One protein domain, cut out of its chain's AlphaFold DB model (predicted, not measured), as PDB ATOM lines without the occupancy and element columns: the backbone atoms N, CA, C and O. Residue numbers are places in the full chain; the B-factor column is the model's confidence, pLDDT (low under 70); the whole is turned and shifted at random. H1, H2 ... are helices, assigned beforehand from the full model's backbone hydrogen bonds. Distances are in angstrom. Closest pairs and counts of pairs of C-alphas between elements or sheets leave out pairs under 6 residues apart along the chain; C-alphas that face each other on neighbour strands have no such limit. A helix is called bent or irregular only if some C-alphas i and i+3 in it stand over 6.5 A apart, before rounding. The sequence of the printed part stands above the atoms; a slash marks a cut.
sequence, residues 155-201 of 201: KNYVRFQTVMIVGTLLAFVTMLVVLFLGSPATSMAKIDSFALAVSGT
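This is residues 155 to 201 of the 201 residues of an uncharacterized protein of Anaerolineae bacterium CG03_land_8_20_14_0_80_58_20 (UniProt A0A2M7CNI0). A long helix, H1, and a shorter one, H2, make an open V with unequal arms, joined at its corner by a tight link and with no other part packed between them. Thr 201, just past the end of H2, and Lys 155, at the start of H1, are the far tips of the V. The printed part has 47 residues with two named helices, H1 then H2, and no named strand; its class is all helix. It is extended, with a radius of gyration of the C-alphas of 16.6 A, and flat, spanning 50 by 28 by 7 A.

H1, the longest helix, is residues 155 to 181 and measures 39.5 A from first to last C-alpha. It begins at C-alpha 155 at (65.707, 48.967, -54.585) and ends at C-alpha 181 at (37.390, 21.396, -53.456), with x and y both falling along it. H2 is residues 184 to 199 and measures 22.3 A, from C-alpha 184 at (35.987, 17.033, -44.519) to C-alpha 199 at (55.463, 7.752, -38.761), with x rising again.

H1 and H2 are apart, with no C-alpha of the one within 8 A of the other. The link between them, Gly 182 and Ser 183, is tight. Neither helix is bent. In H2 every O i to N i+4 pair is within hydrogen-bond range; in H1 22 of 23 are.

The two C-alphas farthest apart, those of Lys 155 and Thr 201, are 50.4 A apart. Residues 155 to 177, 180 to 186 and 188 to 201 stand free. The printed part has no cut and ends at residue 201, the chain's last residue. The mean pLDDT of the printed part is 84.4, and residues 198 to 201 are under 70.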
ATOM      1  N   LYS A 155      66.233  49.388 -53.276       87.19
ATOM      2  CA  LYS A 155      65.707  48.967 -54.585       87.19
ATOM      3  C   LYS A 155      65.660  47.443 -54.723       87.19
ATOM      4  O   LYS A 155      64.706  46.916 -55.292       87.19
ATOM      5  N   ASN A 156      66.674  46.746 -54.213       88.31
ATOM      6  CA  ASN A 156      66.735  45.287 -54.249       88.31
ATOM      7  C   ASN A 156      65.736  44.681 -53.267       88.31
ATOM      8  O   ASN A 156      65.027  43.746 -53.629       88.31
ATOM      9  N   TYR A 157      65.597  45.297 -52.091       86.44
ATOM     10  CA  TYR A 157      64.560  44.946 -51.129       86.44
ATOM     11  C   TYR A 157      63.155  44.976 -51.756       86.44
ATOM     12  O   TYR A 157      62.440  43.978 -51.717       86.44
ATOM     13  N   VAL A 158      62.785  46.074 -52.428       85.69
ATOM     14  CA  VAL A 158      61.468  46.190 -53.083       85.69
ATOM     15  C   VAL A 158      61.284  45.147 -54.193       85.69
ATOM     16  O   VAL A 158      60.200  44.590 -54.334       85.69
ATOM     17  N   ARG A 159      62.325  44.841 -54.978       87.88
ATOM     18  CA  ARG A 159      62.252  43.791 -56.013       87.88
ATOM     19  C   ARG A 159      61.996  42.413 -55.411       87.88
ATOM     20  O   ARG A 159      61.154  41.681 -55.920       87.88
ATOM     21  N   PHE A 160      62.700  42.081 -54.332       89.12
ATOM     22  CA  PHE A 160      62.511  40.828 -53.606       89.12
ATOM     23  C   PHE A 160      61.092  40.728 -53.036       89.12
ATOM     24  O   PHE A 160      60.408  39.725 -53.226       89.12
ATOM     25  N   GLN A 161      60.606  41.813 -52.440       86.62
ATOM     26  CA  GLN A 161      59.252  41.920 -51.912       86.62
ATOM     27  C   GLN A 161      58.173  41.661 -52.983       86.62
ATOM     28  O   GLN A 161      57.183  40.982 -52.709       86.62
ATOM     29  N   THR A 162      58.371  42.140 -54.216       86.75
ATOM     30  CA  THR A 162      57.457  41.856 -55.337       86.75
ATOM     31  C   THR A 162      57.393  40.364 -55.671       86.75
ATOM     32  O   THR A 162      56.327  39.856 -56.004       86.75
ATOM     33  N   VAL A 163      58.503  39.633 -55.562       90.62
ATOM     34  CA  VAL A 163      58.498  38.174 -55.764       90.62
ATOM     35  C   VAL A 163      57.763  37.480 -54.618       90.62
ATOM     36  O   VAL A 163      56.939  36.597 -54.859       90.62
ATOM     37  N   MET A 164      58.005  37.916 -53.379       89.38
ATOM     38  CA  MET A 164      57.347  37.349 -52.201       89.38
ATOM     39  C   MET A 164      55.828  37.474 -52.270       89.38
ATOM     40  O   MET A 164      55.144  36.488 -52.019       89.38
ATOM     41  N   ILE A 165      55.285  38.638 -52.655       88.50
ATOM     42  CA  ILE A 165      53.826  38.809 -52.722       88.50
ATOM     43  C   ILE A 165      53.187  37.881 -53.758       88.50
ATOM     44  O   ILE A 165      52.125  37.327 -53.495       88.50
ATOM     45  N   VAL A 166      53.840  37.642 -54.899       90.81
ATOM     46  CA  VAL A 166      53.343  36.686 -55.901       90.81
ATOM     47  C   VAL A 166      53.325  35.271 -55.320       90.81
ATOM     48  O   VAL A 166      52.311  34.585 -55.431       90.81
ATOM     49  N   GLY A 167      54.404  34.852 -54.654       90.50
ATOM     50  CA  GLY A 167      54.474  33.545 -53.993       90.50
ATOM     51  C   GLY A 167      53.423  33.382 -52.891       90.50
ATOM     52  O   GLY A 167      52.747  32.358 -52.820       90.50
ATOM     53  N   THR A 168      53.222  34.417 -52.077       87.88
ATOM     54  CA  THR A 168      52.173  34.475 -51.056       87.88
ATOM     55  C   THR A 168      50.784  34.330 -51.663       87.88
ATOM     56  O   THR A 168      49.994  33.520 -51.184       87.88
ATOM     57  N   LEU A 169      50.472  35.098 -52.709       89.44
ATOM     58  CA  LEU A 169      49.169  35.036 -53.366       89.44
ATOM     59  C   LEU A 169      48.936  33.658 -53.989       89.44
ATOM     60  O   LEU A 169      47.845  33.116 -53.851       89.44
ATOM     61  N   LEU A 170      49.961  33.060 -54.600       92.81
ATOM     62  CA  LEU A 170      49.892  31.698 -55.126       92.81
ATOM     63  C   LEU A 170      49.574  30.686 -54.017       92.81
ATOM     64  O   LEU A 170      48.662  29.874 -54.170       92.81
ATOM     65  N   ALA A 171      50.294  30.741 -52.893       88.38
ATOM     66  CA  ALA A 171      50.068  29.851 -51.757       88.38
ATOM     67  C   ALA A 171      48.662  30.034 -51.165       88.38
ATOM     68  O   ALA A 171      47.969  29.054 -50.897       88.38
ATOM     69  N   PHE A 172      48.214  31.283 -51.026       87.62
ATOM     70  CA  PHE A 172      46.886  31.613 -50.518       87.62
ATOM     71  C   PHE A 172      45.771  31.109 -51.439       87.62
ATOM     72  O   PHE A 172      44.845  30.441 -50.984       87.62
ATOM     73  N   VAL A 173      45.879  31.348 -52.750       91.25
ATOM     74  CA  VAL A 173      44.916  30.836 -53.737       91.25
ATOM     75  C   VAL A 173      44.911  29.310 -53.746       91.25
ATOM     76  O   VAL A 173      43.840  28.711 -53.757       91.25
ATOM     77  N   THR A 174      46.080  28.670 -53.673       91.00
ATOM     78  CA  THR A 174      46.182  27.204 -53.603       91.00
ATOM     79  C   THR A 174      45.473  26.664 -52.361       91.00
ATOM     80  O   THR A 174      44.708  25.707 -52.460       91.00
ATOM     81  N   MET A 175      45.661  27.306 -51.205       87.25
ATOM     82  CA  MET A 175      44.967  26.951 -49.967       87.25
ATOM     83  C   MET A 175      43.445  27.070 -50.120       87.25
ATOM     84  O   MET A 175      42.736  26.135 -49.756       87.25
ATOM     85  N   LEU A 176      42.942  28.155 -50.718       89.12
ATOM     86  CA  LEU A 176      41.507  28.317 -50.977       89.12
ATOM     87  C   LEU A 176      40.970  27.244 -51.930       89.12
ATOM     88  O   LEU A 176      39.908  26.683 -51.678       89.12
ATOM     89  N   VAL A 177      41.702  26.921 -52.997       91.44
ATOM     90  CA  VAL A 177      41.319  25.857 -53.937       91.44
ATOM     91  C   VAL A 177      41.209  24.515 -53.213       91.44
ATOM     92  O   VAL A 177      40.197  23.831 -53.353       91.44
ATOM     93  N   VAL A 178      42.197  24.155 -52.390       88.00
ATOM     94  CA  VAL A 178      42.155  22.922 -51.586       88.00
ATOM     95  C   VAL A 178      40.990  22.947 -50.594       88.00
ATOM     96  O   VAL A 178      40.303  21.939 -50.443       88.00
ATOM     97  N   LEU A 179      40.732  24.089 -49.953       86.00
ATOM     98  CA  LEU A 179      39.649  24.251 -48.983       86.00
ATOM     99  C   LEU A 179      38.260  24.088 -49.619       86.00
ATOM    100  O   LEU A 179      37.404  23.438 -49.030       86.00
ATOM    101  N   PHE A 180      38.031  24.666 -50.801       88.56
ATOM    102  CA  PHE A 180      36.724  24.631 -51.469       88.56
ATOM    103  C   PHE A 180      36.470  23.348 -52.266       88.56
ATOM    104  O   PHE A 180      35.313  22.979 -52.456       88.56
ATOM    105  N   LEU A 181      37.519  22.671 -52.739       89.56
ATOM    106  CA  LEU A 181      37.390  21.396 -53.456       89.56
ATOM    107  C   LEU A 181      37.455  20.177 -52.526       89.56
ATOM    108  O   LEU A 181      36.986  19.099 -52.891       89.56
ATOM    109  N   GLY A 182      38.050  20.319 -51.341       83.94
ATOM    110  CA  GLY A 182      38.154  19.253 -50.353       83.94
ATOM    111  C   GLY A 182      36.855  19.051 -49.573       83.94
ATOM    112  O   GLY A 182      36.217  20.003 -49.135       83.94
ATOM    113  N   SER A 183      36.484  17.793 -49.329       86.12
ATOM    114  CA  SER A 183      35.462  17.456 -48.331       86.12
ATOM    115  C   SER A 183      36.117  17.144 -46.977       86.12
ATOM    116  O   SER A 183      37.233  16.610 -46.956       86.12
ATOM    117  N   PRO A 184      35.445  17.385 -45.834       83.06
ATOM    118  CA  PRO A 184      35.987  17.033 -44.519       83.06
ATOM    119  C   PRO A 184      36.417  15.561 -44.422       83.06
ATOM    120  O   PRO A 184      37.494  15.267 -43.911       83.06
ATOM    121  N   ALA A 185      35.626  14.644 -44.990       83.50
ATOM    122  CA  ALA A 185      35.924  13.212 -45.002       83.50
ATOM    123  C   ALA A 185      37.200  12.882 -45.794       83.50
ATOM    124  O   ALA A 185      38.057  12.144 -45.313       83.50
ATOM    125  N   THR A 186      37.363  13.470 -46.984       84.19
ATOM    126  CA  THR A 186      38.580  13.279 -47.789       84.19
ATOM    127  C   THR A 186      39.809  13.879 -47.118       84.19
ATOM    128  O   THR A 186      40.880  13.281 -47.182       84.19
ATOM    129  N   SER A 187      39.670  15.026 -46.449       83.00
ATOM    130  CA  SER A 187      40.785  15.679 -45.760       83.00
ATOM    131  C   SER A 187      41.267  14.860 -44.565       83.00
ATOM    132  O   SER A 187      42.470  14.662 -44.435       83.00
ATOM    133  N   MET A 188      40.352  14.315 -43.752       83.38
ATOM    134  CA  MET A 188      40.710  13.415 -42.645       83.38
ATOM    135  C   MET A 188      41.469  12.186 -43.153       83.38
ATOM    136  O   MET A 188      42.586  11.938 -42.716       83.38
ATOM    137  N   ALA A 189      40.942  11.500 -44.174       85.62
ATOM    138  CA  ALA A 189      41.598  10.320 -44.738       85.62
ATOM    139  C   ALA A 189      43.005  10.620 -45.296       85.62
ATOM    140  O   ALA A 189      43.915   9.794 -45.192       85.62
ATOM    141  N   LYS A 190      43.206  11.802 -45.894       84.81
ATOM    142  CA  LYS A 190      44.519  12.239 -46.393       84.81
ATOM    143  C   LYS A 190      45.484  12.594 -45.267       84.81
ATOM    144  O   LYS A 190      46.664  12.283 -45.400       84.81
ATOM    145  N   ILE A 191      45.001  13.199 -44.184       83.25
ATOM    146  CA  ILE A 191      45.807  13.474 -42.988       83.25
ATOM    147  C   ILE A 191      46.238  12.163 -42.328       83.25
ATOM    148  O   ILE A 191      47.419  12.012 -42.037       83.25
ATOM    149  N   ASP A 192      45.333  11.196 -42.174       85.38
ATOM    150  CA  ASP A 192      45.657   9.885 -41.593       85.38
ATOM    151  C   ASP A 192      46.694   9.144 -42.446       85.38
ATOM    152  O   ASP A 192      47.699   8.648 -41.939       85.38
ATOM    153  N   SER A 193      46.502   9.143 -43.769       84.56
ATOM    154  CA  SER A 193      47.463   8.556 -44.714       84.56
ATOM    155  C   SER A 193      48.831   9.240 -44.640       84.56
ATOM    156  O   SER A 193      49.864   8.580 -44.717       84.56
ATOM    157  N   PHE A 194      48.847  10.566 -44.492       84.12
ATOM    158  CA  PHE A 194      50.075  11.338 -44.332       84.12
ATOM    159  C   PHE A 194      50.771  11.024 -43.003       84.12
ATOM    160  O   PHE A 194      51.986  10.836 -42.986       84.12
ATOM    161  N   ALA A 195      50.016  10.914 -41.908       81.56
ATOM    162  CA  ALA A 195      50.548  10.566 -40.598       81.56
ATOM    163  C   ALA A 195      51.230   9.191 -40.619       81.56
ATOM    164  O   ALA A 195      52.357   9.085 -40.142       81.56
ATOM    165  N   LEU A 196      50.608   8.191 -41.250       81.19
ATOM    166  CA  LEU A 196      51.197   6.859 -41.446       81.19
ATOM    167  C   LEU A 196      52.480   6.909 -42.290       81.19
ATOM    168  O   LEU A 196      53.495   6.312 -41.937       81.19
ATOM    169  N   ALA A 197      52.465   7.667 -43.390       75.12
ATOM    170  CA  ALA A 197      53.630   7.804 -44.264       75.12
ATOM    171  C   ALA A 197      54.825   8.482 -43.568       75.12
ATOM    172  O   ALA A 197      55.978   8.195 -43.895       75.12
ATOM    173  N   VAL A 198      54.565   9.382 -42.616       69.62
ATOM    174  CA  VAL A 198      55.604  10.084 -41.850       69.62
ATOM    175  C   VAL A 198      56.035   9.303 -40.604       69.62
ATOM    176  O   VAL A 198      57.201   9.396 -40.223       69.62
ATOM    177  N   SER A 199      55.147   8.523 -39.975       66.56
ATOM    178  CA  SER A 199      55.463   7.752 -38.761       66.56
ATOM    179  C   SER A 199      56.324   6.516 -39.022       66.56
ATOM    180  O   SER A 199      56.911   5.988 -38.078       66.56
ATOM    181  N   GLY A 200      56.446   6.071 -40.278       56.25
ATOM    182  CA  GLY A 200      57.337   4.972 -40.661       56.25
ATOM    183  C   GLY A 200      56.936   3.602 -40.099       56.25
ATOM    184  O   GLY A 200      57.793   2.727 -39.997       56.25
ATOM    185  N   THR A 201      55.663   3.431 -39.725       46.50
ATOM    186  CA  THR A 201      55.058   2.178 -39.232       46.50
ATOM    187  C   THR A 201      54.029   1.649 -40.209       46.50
ATOM    188  O   THR A 201      53.117   2.443 -40.535       46.50
TER     189      THR A 201